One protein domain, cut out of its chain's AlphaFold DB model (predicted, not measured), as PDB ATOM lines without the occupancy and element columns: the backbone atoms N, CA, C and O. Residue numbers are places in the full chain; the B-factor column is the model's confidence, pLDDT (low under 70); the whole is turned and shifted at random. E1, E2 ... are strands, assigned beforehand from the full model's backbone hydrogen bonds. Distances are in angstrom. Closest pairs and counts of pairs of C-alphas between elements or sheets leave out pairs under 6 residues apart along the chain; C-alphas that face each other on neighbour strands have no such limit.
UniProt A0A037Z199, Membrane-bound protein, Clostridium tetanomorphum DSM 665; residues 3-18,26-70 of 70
ATOM      1  N   ARG A   3      27.878  88.599 310.206       92.31
ATOM      2  CA  ARG A   3      29.230  88.382 310.764       92.31
ATOM      3  C   ARG A   3      30.280  88.043 309.703       92.31
ATOM      4  O   ARG A   3      31.399  88.522 309.770       92.31
ATOM      5  N   ALA A   4      29.907  87.221 308.722       94.75
ATOM      6  CA  ALA A   4      30.808  86.786 307.655       94.75
ATOM      7  C   ALA A   4      31.124  87.900 306.640       94.75
ATOM      8  O   ALA A   4      32.071  87.767 305.878       94.75
ATOM      9  N   ASN A   5      30.331  88.974 306.631       94.50
ATOM     10  CA  ASN A   5      30.521  90.151 305.784       94.50
ATOM     11  C   ASN A   5      30.973  91.371 306.606       94.50
ATOM     12  O   ASN A   5      30.774  92.502 306.176       94.50
ATOM     13  N   ASN A   6      31.521  91.151 307.808       92.38
ATOM     14  CA  ASN A   6      32.009  92.204 308.705       92.38
ATOM     15  C   ASN A   6      30.955  93.267 309.069       92.38
ATOM     16  O   ASN A   6      31.296  94.390 309.438       92.38
ATOM     17  N   LEU A   7      29.670  92.911 309.005       94.56
ATOM     18  CA  LEU A   7      28.596  93.759 309.507       94.56
ATOM     19  C   LEU A   7      28.437  93.519 311.005       94.56
ATOM     20  O   LEU A   7      28.129  92.393 311.418       94.56
ATOM     21  N   LYS A   8      28.602  94.585 311.793       97.50
ATOM     22  CA  LYS A   8      28.362  94.560 313.235       97.50
ATOM     23  C   LYS A   8      26.894  94.210 313.495       97.50
ATOM     24  O   LYS A   8      25.978  94.860 312.980       97.50
ATOM     25  N   VAL A   9      26.670  93.142 314.251       97.75
ATOM     26  CA  VAL A   9      25.361  92.503 314.406       97.75
ATOM     27  C   VAL A   9      25.194  91.965 315.819       97.75
ATOM     28  O   VAL A   9      26.132  91.467 316.432       97.75
ATOM     29  N   ARG A  10      23.970  91.998 316.336       98.00
ATOM     30  CA  ARG A  10      23.632  91.342 317.595       98.00
ATOM     31  C   ARG A  10      22.352  90.539 317.480       98.00
ATOM     32  O   ARG A  10      21.443  90.900 316.733       98.00
ATOM     33  N   LEU A  11      22.311  89.438 318.217       97.62
ATOM     34  CA  LEU A  11      21.142  88.594 318.370       97.62
ATOM     35  C   LEU A  11      20.296  89.135 319.516       97.62
ATOM     36  O   LEU A  11      20.790  89.325 320.630       97.62
ATOM     37  N   ILE A  12      19.020  89.346 319.229       98.38
ATOM     38  CA  ILE A  12      18.019  89.752 320.199       98.38
ATOM     39  C   ILE A  12      17.087  88.576 320.453       98.38
ATOM     40  O   ILE A  12      16.641  87.918 319.516       98.38
ATOM     41  N   THR A  13      16.786  88.336 321.721       98.25
ATOM     42  CA  THR A  13      15.700  87.454 322.156       98.25
ATOM     43  C   THR A  13      14.589  88.289 322.768       98.25
ATOM     44  O   THR A  13      14.869  89.294 323.418       98.25
ATOM     45  N   GLY A  14      13.349  87.853 322.604       97.62
ATOM     46  CA  GLY A  14      12.185  88.496 323.195       97.62
ATOM     47  C   GLY A  14      10.921  87.707 322.892       97.62
ATOM     48  O   GLY A  14      10.940  86.472 322.843       97.62
ATOM     49  N   GLN A  15       9.825  88.425 322.672       97.88
ATOM     50  CA  GLN A  15       8.550  87.840 322.277       97.88
ATOM     51  C   GLN A  15       8.093  88.369 320.920       97.88
ATOM     52  O   GLN A  15       8.200  89.565 320.660       97.88
ATOM     53  N   GLY A  16       7.552  87.472 320.095       95.56
ATOM     54  CA  GLY A  16       6.897  87.770 318.823       95.56
ATOM     55  C   GLY A  16       5.408  87.419 318.881       95.56
ATOM     56  O   GLY A  16       5.048  86.382 319.445       95.56
ATOM     57  N   PHE A  17       4.529  88.250 318.320       94.06
ATOM     58  CA  PHE A  17       3.099  87.940 318.225       94.06
ATOM     59  C   PHE A  17       2.801  87.152 316.946       94.06
ATOM     60  O   PHE A  17       2.994  87.641 315.839       94.06
ATOM     61  N   ASN A  18       2.287  85.928 317.080       90.94
ATOM     62  CA  ASN A  18       2.026  85.044 315.933       90.94
ATOM     63  C   ASN A  18       0.609  85.185 315.334       90.94
ATOM     64  O   ASN A  18       0.199  84.353 314.526       90.94
ATOM     65  N   ALA A  26      13.240  85.368 318.305       97.44
ATOM     66  CA  ALA A  26      14.556  85.960 318.158       97.44
ATOM     67  C   ALA A  26      14.698  86.632 316.794       97.44
ATOM     68  O   ALA A  26      14.245  86.118 315.775       97.44
ATOM     69  N   TRP A  27      15.377  87.772 316.783       97.12
ATOM     70  CA  TRP A  27      15.666  88.535 315.575       97.12
ATOM     71  C   TRP A  27      17.059  89.152 315.665       97.12
ATOM     72  O   TRP A  27      17.751  89.047 316.680       97.12
ATOM     73  N   ASN A  28      17.504  89.785 314.583       97.19
ATOM     74  CA  ASN A  28      18.815  90.414 314.538       97.19
ATOM     75  C   ASN A  28      18.666  91.927 314.657       97.19
ATOM     76  O   ASN A  28      17.710  92.521 314.157       97.19
ATOM     77  N   GLN A  29      19.663  92.564 315.254       97.69
ATOM     78  CA  GLN A  29      19.909  93.978 315.045       97.69
ATOM     79  C   GLN A  29      21.222  94.160 314.302       97.69
ATOM     80  O   GLN A  29      22.222  93.530 314.639       97.69
ATOM     81  N   VAL A  30      21.211  95.020 313.289       97.12
ATOM     82  CA  VAL A  30      22.398  95.371 312.502       97.12
ATOM     83  C   VAL A  30      22.758  96.814 312.805       97.12
ATOM     84  O   VAL A  30      21.878  97.669 312.908       97.12
ATOM     85  N   TYR A  31      24.042  97.079 312.994       97.44
ATOM     86  CA  TYR A  31      24.526  98.421 313.264       97.44
ATOM     87  C   TYR A  31      24.812  99.163 311.957       97.44
ATOM     88  O   TYR A  31      25.523  98.651 311.094       97.44
ATOM     89  N   ILE A  32      24.273 100.374 311.828       96.12
ATOM     90  CA  ILE A  32      24.519 101.288 310.712       96.12
ATOM     91  C   ILE A  32      25.492 102.354 311.206       96.12
ATOM     92  O   ILE A  32      25.129 103.193 312.035       96.12
ATOM     93  N   ALA A  33      26.739 102.287 310.740       94.81
ATOM     94  CA  ALA A  33      27.830 103.113 311.254       94.81
ATOM     95  C   ALA A  33      27.636 104.597 310.921       94.81
ATOM     96  O   ALA A  33      27.896 105.455 311.761       94.81
ATOM     97  N   GLU A  34      27.110 104.884 309.733       96.12
ATOM     98  CA  GLU A  34      26.835 106.227 309.218       96.12
ATOM     99  C   GLU A  34      25.760 106.954 310.035       96.12
ATOM    100  O   GLU A  34      25.736 108.180 310.089       96.12
ATOM    101  N   GLU A  35      24.879 106.194 310.687       96.31
ATOM    102  CA  GLU A  35      23.768 106.715 311.481       96.31
ATOM    103  C   GLU A  35      23.949 106.486 312.989       96.31
ATOM    104  O   GLU A  35      23.079 106.861 313.775       96.31
ATOM    105  N   ASN A  36      25.060 105.862 313.401       96.00
ATOM    106  CA  ASN A  36      25.362 105.513 314.792       96.00
ATOM    107  C   ASN A  36      24.182 104.810 315.503       96.00
ATOM    108  O   ASN A  36      23.845 105.125 316.646       96.00
ATOM    109  N   LYS A  37      23.506 103.881 314.807       96.62
ATOM    110  CA  LYS A  37      22.266 103.258 315.299       96.62
ATOM    111  C   LYS A  37      22.193 101.765 315.022       96.62
ATOM    112  O   LYS A  37      22.719 101.263 314.032       96.62
ATOM    113  N   TRP A  38      21.448 101.069 315.871       97.25
ATOM    114  CA  TRP A  38      21.029  99.690 315.643       97.25
ATOM    115  C   TRP A  38      19.649  99.667 314.992       97.25
ATOM    116  O   TRP A  38      18.739 100.347 315.463       97.25
ATOM    117  N   ILE A  39      19.484  98.871 313.937       97.06
ATOM    118  CA  ILE A  39      18.195  98.661 313.272       97.06
ATOM    119  C   ILE A  39      17.708  97.233 313.469       97.06
ATOM    120  O   ILE A  39      18.502  96.296 313.413       97.06
ATOM    121  N   ASN A  40      16.405  97.063 313.678       96.62
ATOM    122  CA  ASN A  40      15.787  95.744 313.758       96.62
ATOM    123  C   ASN A  40      15.681  95.112 312.366       96.62
ATOM    124  O   ASN A  40      15.220  95.754 311.421       96.62
ATOM    125  N   VAL A  41      16.088  93.850 312.256       95.50
ATOM    126  CA  VAL A  41      15.947  93.033 311.053       95.50
ATOM    127  C   VAL A  41      15.441  91.659 311.465       95.50
ATOM    128  O   VAL A  41      16.164  90.872 312.085       95.50
ATOM    129  N   ASP A  42      14.210  91.356 311.073       95.19
ATOM    130  CA  ASP A  42      13.662  90.010 311.174       95.19
ATOM    131  C   ASP A  42      13.341  89.457 309.782       95.19
ATOM    132  O   ASP A  42      12.710  90.107 308.952       95.19
ATOM    133  N   THR A  43      13.821  88.244 309.524       92.06
ATOM    134  CA  THR A  43      13.665  87.529 308.247       92.06
ATOM    135  C   THR A  43      12.750  86.308 308.370       92.06
ATOM    136  O   THR A  43      12.587  85.561 307.410       92.06
ATOM    137  N   THR A  44      12.140  86.106 309.541       91.00
ATOM    138  CA  THR A  44      11.318  84.933 309.864       91.00
ATOM    139  C   THR A  44       9.913  85.047 309.274       91.00
ATOM    140  O   THR A  44       9.386  84.096 308.693       91.00
ATOM    141  N   PHE A  45       9.297  86.227 309.382       77.81
ATOM    142  CA  PHE A  45       7.913  86.459 308.970       77.81
ATOM    143  C   PHE A  45       7.797  86.728 307.464       77.81
ATOM    144  O   PHE A  45       7.600  87.856 307.023       77.81
ATOM    145  N   TYR A  46       7.872  85.661 306.667       68.81
ATOM    146  CA  TYR A  46       7.857  85.691 305.200       68.81
ATOM    147  C   TYR A  46       6.801  86.631 304.569       68.81
ATOM    148  O   TYR A  46       7.156  87.579 303.874       68.81
ATOM    149  N   LYS A  47       5.501  86.390 304.813       73.50
ATOM    150  CA  LYS A  47       4.379  87.231 304.327       73.50
ATOM    151  C   LYS A  47       3.790  88.148 305.410       73.50
ATOM    152  O   LYS A  47       2.724  88.716 305.200       73.50
ATOM    153  N   GLY A  48       4.446  88.270 306.566       75.06
ATOM    154  CA  GLY A  48       3.896  89.000 307.717       75.06
ATOM    155  C   GLY A  48       3.954  90.522 307.568       75.06
ATOM    156  O   GLY A  48       3.131  91.227 308.140       75.06
ATOM    157  N   GLY A  49       4.885  91.039 306.759       84.56
ATOM    158  CA  GLY A  49       5.043  92.474 306.547       84.56
ATOM    159  C   GLY A  49       6.487  92.883 306.283       84.56
ATOM    160  O   GLY A  49       7.346  92.054 305.987       84.56
ATOM    161  N   ASN A  50       6.749  94.188 306.383       88.94
ATOM    162  CA  ASN A  50       8.104  94.726 306.322       88.94
ATOM    163  C   ASN A  50       8.714  94.772 307.730       88.94
ATOM    164  O   ASN A  50       8.357  95.641 308.528       88.94
ATOM    165  N   TYR A  51       9.662  93.872 307.986       93.06
ATOM    166  CA  TYR A  51      10.415  93.766 309.240       93.06
ATOM    167  C   TYR A  51      11.874  94.221 309.116       93.06
ATOM    168  O   TYR A  51      12.712  93.913 309.964       93.06
ATOM    169  N   PHE A  52      12.184  94.984 308.068       93.56
ATOM    170  CA  PHE A  52      13.464  95.656 307.904       93.56
ATOM    171  C   PHE A  52      13.345  97.109 308.375       93.56
ATOM    172  O   PHE A  52      12.821  97.965 307.663       93.56
ATOM    173  N   ASN A  53      13.817  97.381 309.596       92.06
ATOM    174  CA  ASN A  53      13.860  98.715 310.205       92.06
ATOM    175  C   ASN A  53      12.520  99.482 310.150       92.06
ATOM    176  O   ASN A  53      12.458 100.677 309.848       92.06
ATOM    177  N   SER A  54      11.420  98.777 310.389       92.75
ATOM    178  CA  SER A  54      10.078  99.345 310.307       92.75
ATOM    179  C   SER A  54       9.685 100.050 311.602       92.75
ATOM    180  O   SER A  54       9.897  99.528 312.690       92.75
ATOM    181  N   LYS A  55       8.994 101.194 311.498       90.81
ATOM    182  CA  LYS A  55       8.381 101.875 312.659       90.81
ATOM    183  C   LYS A  55       7.298 101.037 313.353       90.81
ATOM    184  O   LYS A  55       6.863 101.389 314.439       90.81
ATOM    185  N   ARG A  56       6.815  99.980 312.693       91.31
ATOM    186  CA  ARG A  56       5.794  99.062 313.215       91.31
ATOM    187  C   ARG A  56       6.384  97.830 313.901       91.31
ATOM    188  O   ARG A  56       5.607  96.994 314.337       91.31
ATOM    189  N   PHE A  57       7.711  97.714 313.983       94.25
ATOM    190  CA  PHE A  57       8.382  96.528 314.521       94.25
ATOM    191  C   PHE A  57       7.934  96.211 315.956       94.25
ATOM    192  O   PHE A  57       7.695  95.061 316.291       94.25
ATOM    193  N   ASP A  58       7.717  97.240 316.776       93.38
ATOM    194  CA  ASP A  58       7.345  97.067 318.185       93.38
ATOM    195  C   ASP A  58       5.858  96.702 318.398       93.38
ATOM    196  O   ASP A  58       5.413  96.542 319.532       93.38
ATOM    197  N   LEU A  59       5.055  96.584 317.327       94.00
ATOM    198  CA  LEU A  59       3.649  96.160 317.435       94.00
ATOM    199  C   LEU A  59       3.518  94.658 317.692       94.00
ATOM    200  O   LEU A  59       2.578  94.222 318.353       94.00
ATOM    201  N   ASP A  60       4.444  93.878 317.148       94.31
ATOM    202  CA  ASP A  60       4.461  92.421 317.215       94.31
ATOM    203  C   ASP A  60       5.792  91.871 317.740       94.31
ATOM    204  O   ASP A  60       5.937  90.656 317.823       94.31
ATOM    205  N   HIS A  61       6.714  92.736 318.176       96.44
ATOM    206  CA  HIS A  61       7.943  92.377 318.883       96.44
ATOM    207  C   HIS A  61       8.057  93.150 320.196       96.44
ATOM    208  O   HIS A  61       7.896  94.368 320.222       96.44
ATOM    209  N   LYS A  62       8.378  92.466 321.295       97.12
ATOM    210  CA  LYS A  62       8.571  93.112 322.603       97.12
ATOM    211  C   LYS A  62       9.549  92.356 323.498       97.12
ATOM    212  O   LYS A  62      10.044  91.291 323.129       97.12
ATOM    213  N   ASP A  63       9.797  92.920 324.680       96.81
ATOM    214  CA  ASP A  63      10.623  92.334 325.744       96.81
ATOM    215  C   ASP A  63      12.029  91.956 325.257       96.81
ATOM    216  O   ASP A  63      12.536  90.862 325.505       96.81
ATOM    217  N   SER A  64      12.639  92.869 324.497       96.00
ATOM    218  CA  SER A  64      13.916  92.637 323.834       96.00
ATOM    219  C   SER A  64      15.086  92.603 324.818       96.00
ATOM    220  O   SER A  64      15.228  93.451 325.700       96.00
ATOM    221  N   SER A  65      15.965  91.623 324.628       97.88
ATOM    222  CA  SER A  65      17.217  91.471 325.364       97.88
ATOM    223  C   SER A  65      18.330  91.003 324.431       97.88
ATOM    224  O   SER A  65      18.096  90.222 323.508       97.88
ATOM    225  N   ILE A  66      19.552  91.487 324.660       98.25
ATOM    226  CA  ILE A  66      20.724  91.108 323.867       98.25
ATOM    227  C   ILE A  66      21.193  89.726 324.323       98.25
ATOM    228  O   ILE A  66      21.652  89.561 325.450       98.25
ATOM    229  N   ALA A  67      21.119  88.748 323.423       97.31
ATOM    230  CA  ALA A  67      21.620  87.395 323.654       97.31
ATOM    231  C   ALA A  67      23.086  87.225 323.219       97.31
ATOM    232  O   ALA A  67      23.784  86.342 323.713       97.31
ATOM    233  N   GLY A  68      23.566  88.067 322.301       97.06
ATOM    234  CA  GLY A  68      24.967  88.106 321.882       97.06
ATOM    235  C   GLY A  68      25.227  89.214 320.867       97.06
ATOM    236  O   GLY A  68      24.327  89.579 320.119       97.06
ATOM    237  N   GLU A  69      26.443  89.748 320.838       96.56
ATOM    238  CA  GLU A  69      26.881  90.824 319.938       96.56
ATOM    239  C   GLU A  69      28.225  90.449 319.303       96.56
ATOM    240  O   GLU A  69      29.072  89.844 319.966       96.56
ATOM    241  N   TRP A  70      28.397  90.777 318.018       94.94
ATOM    242  CA  TRP A  70      29.587  90.490 317.214       94.94
ATOM    243  C   TRP A  70      29.895  91.618 316.230       94.94
ATOM    244  O   TRP A  70      28.946  92.257 315.716       94.94
TER     245      TRP A  70
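What this domain is: This is residues 3 to 18 and 26 to 70 of the 70 residues of the protein "Membrane-bound protein" of Clostridium tetanomorphum DSM 665 (UniProt A0A037Z199). The domain is one antiparallel sheet of four strands, strongly twisted and curled like part of a barrel but left open, with a long loop, residues 42 to 60, running from one edge strand to the other at the end where E3 ends and E4 begins. E1 and E4, the two longest strands by residues with 9 each, both bend sharply within the sheet, E1 by 65 degrees at residue 14 and E4 by 67 degrees at residue 64. The printed part has 61 residues with no named helix and four named strands, E1, E2, E3 and E4 along the chain, and the sheet's order is E3, E2, E1, E4. The class is all strand, though under half of the printed residues, 30 of 61, are in named elements. The whole is compact, with a radius of gyration of the C-alphas of 11.6 A and spans of 31 by 21 by 20 A.

Where its parts are: The printed part begins at Arg 3. E1 takes residues 9 to 17, from C-alpha 9 at (25.361, 92.503, 314.406), and is 23.0 A long from first to last C-alpha; it bends by 65 degrees at residue 14. After the cut, E2 takes residues 26 to 32, 19.7 A long. E3 takes residues 37 to 41, 12.7 A long, and ends with C-alpha 41 at (15.947, 93.033, 311.053). E4 takes residues 61 to 69, 19.0 A long, bends by 67 degrees at residue 64, and ends with C-alpha 69 at (26.881, 90.824, 319.938).

How they stand to each other: In the sheet, E1 and E2 are inner strands, and E3 and E4 are edge strands. E1 and E2 are antiparallel neighbours, with 137 degrees between their directions; N 12 and O 27 are within hydrogen-bond range at 2.9 A. E2 and E3 form a hairpin over a tight link of 4 residues, antiparallel at 143 degrees; N 41 and O 28 are 2.8 A apart, and N 30 and O 39 are 3.0 A apart, both within hydrogen-bond range. On the other side of E1 is E4, antiparallel at 156 degrees. The C-alphas of Arg 10 and Glu 69, which face each other, are 4.0 A apart, and N 13 and O 65 are within hydrogen-bond range at 2.9 A. From edge to edge the strands' lines turn by 68 degrees and the way across the sheet turns by 112 degrees. E3 and E4 are apart.

The domain as a whole: The C-alphas of Asn 18 and Glu 34, the two farthest apart, are 33.3 A apart, while those of Arg 3 and Trp 70, the first and last printed, are 6.8 A apart. Residues 19 to 25 are not printed, and C-alphas 18 and 26 across the cut are 12.8 A apart. The link from E3 to E4 is long, with 19 residues. The mean pLDDT of the printed part is 93.8, and one residue, Tyr 46, is under 70.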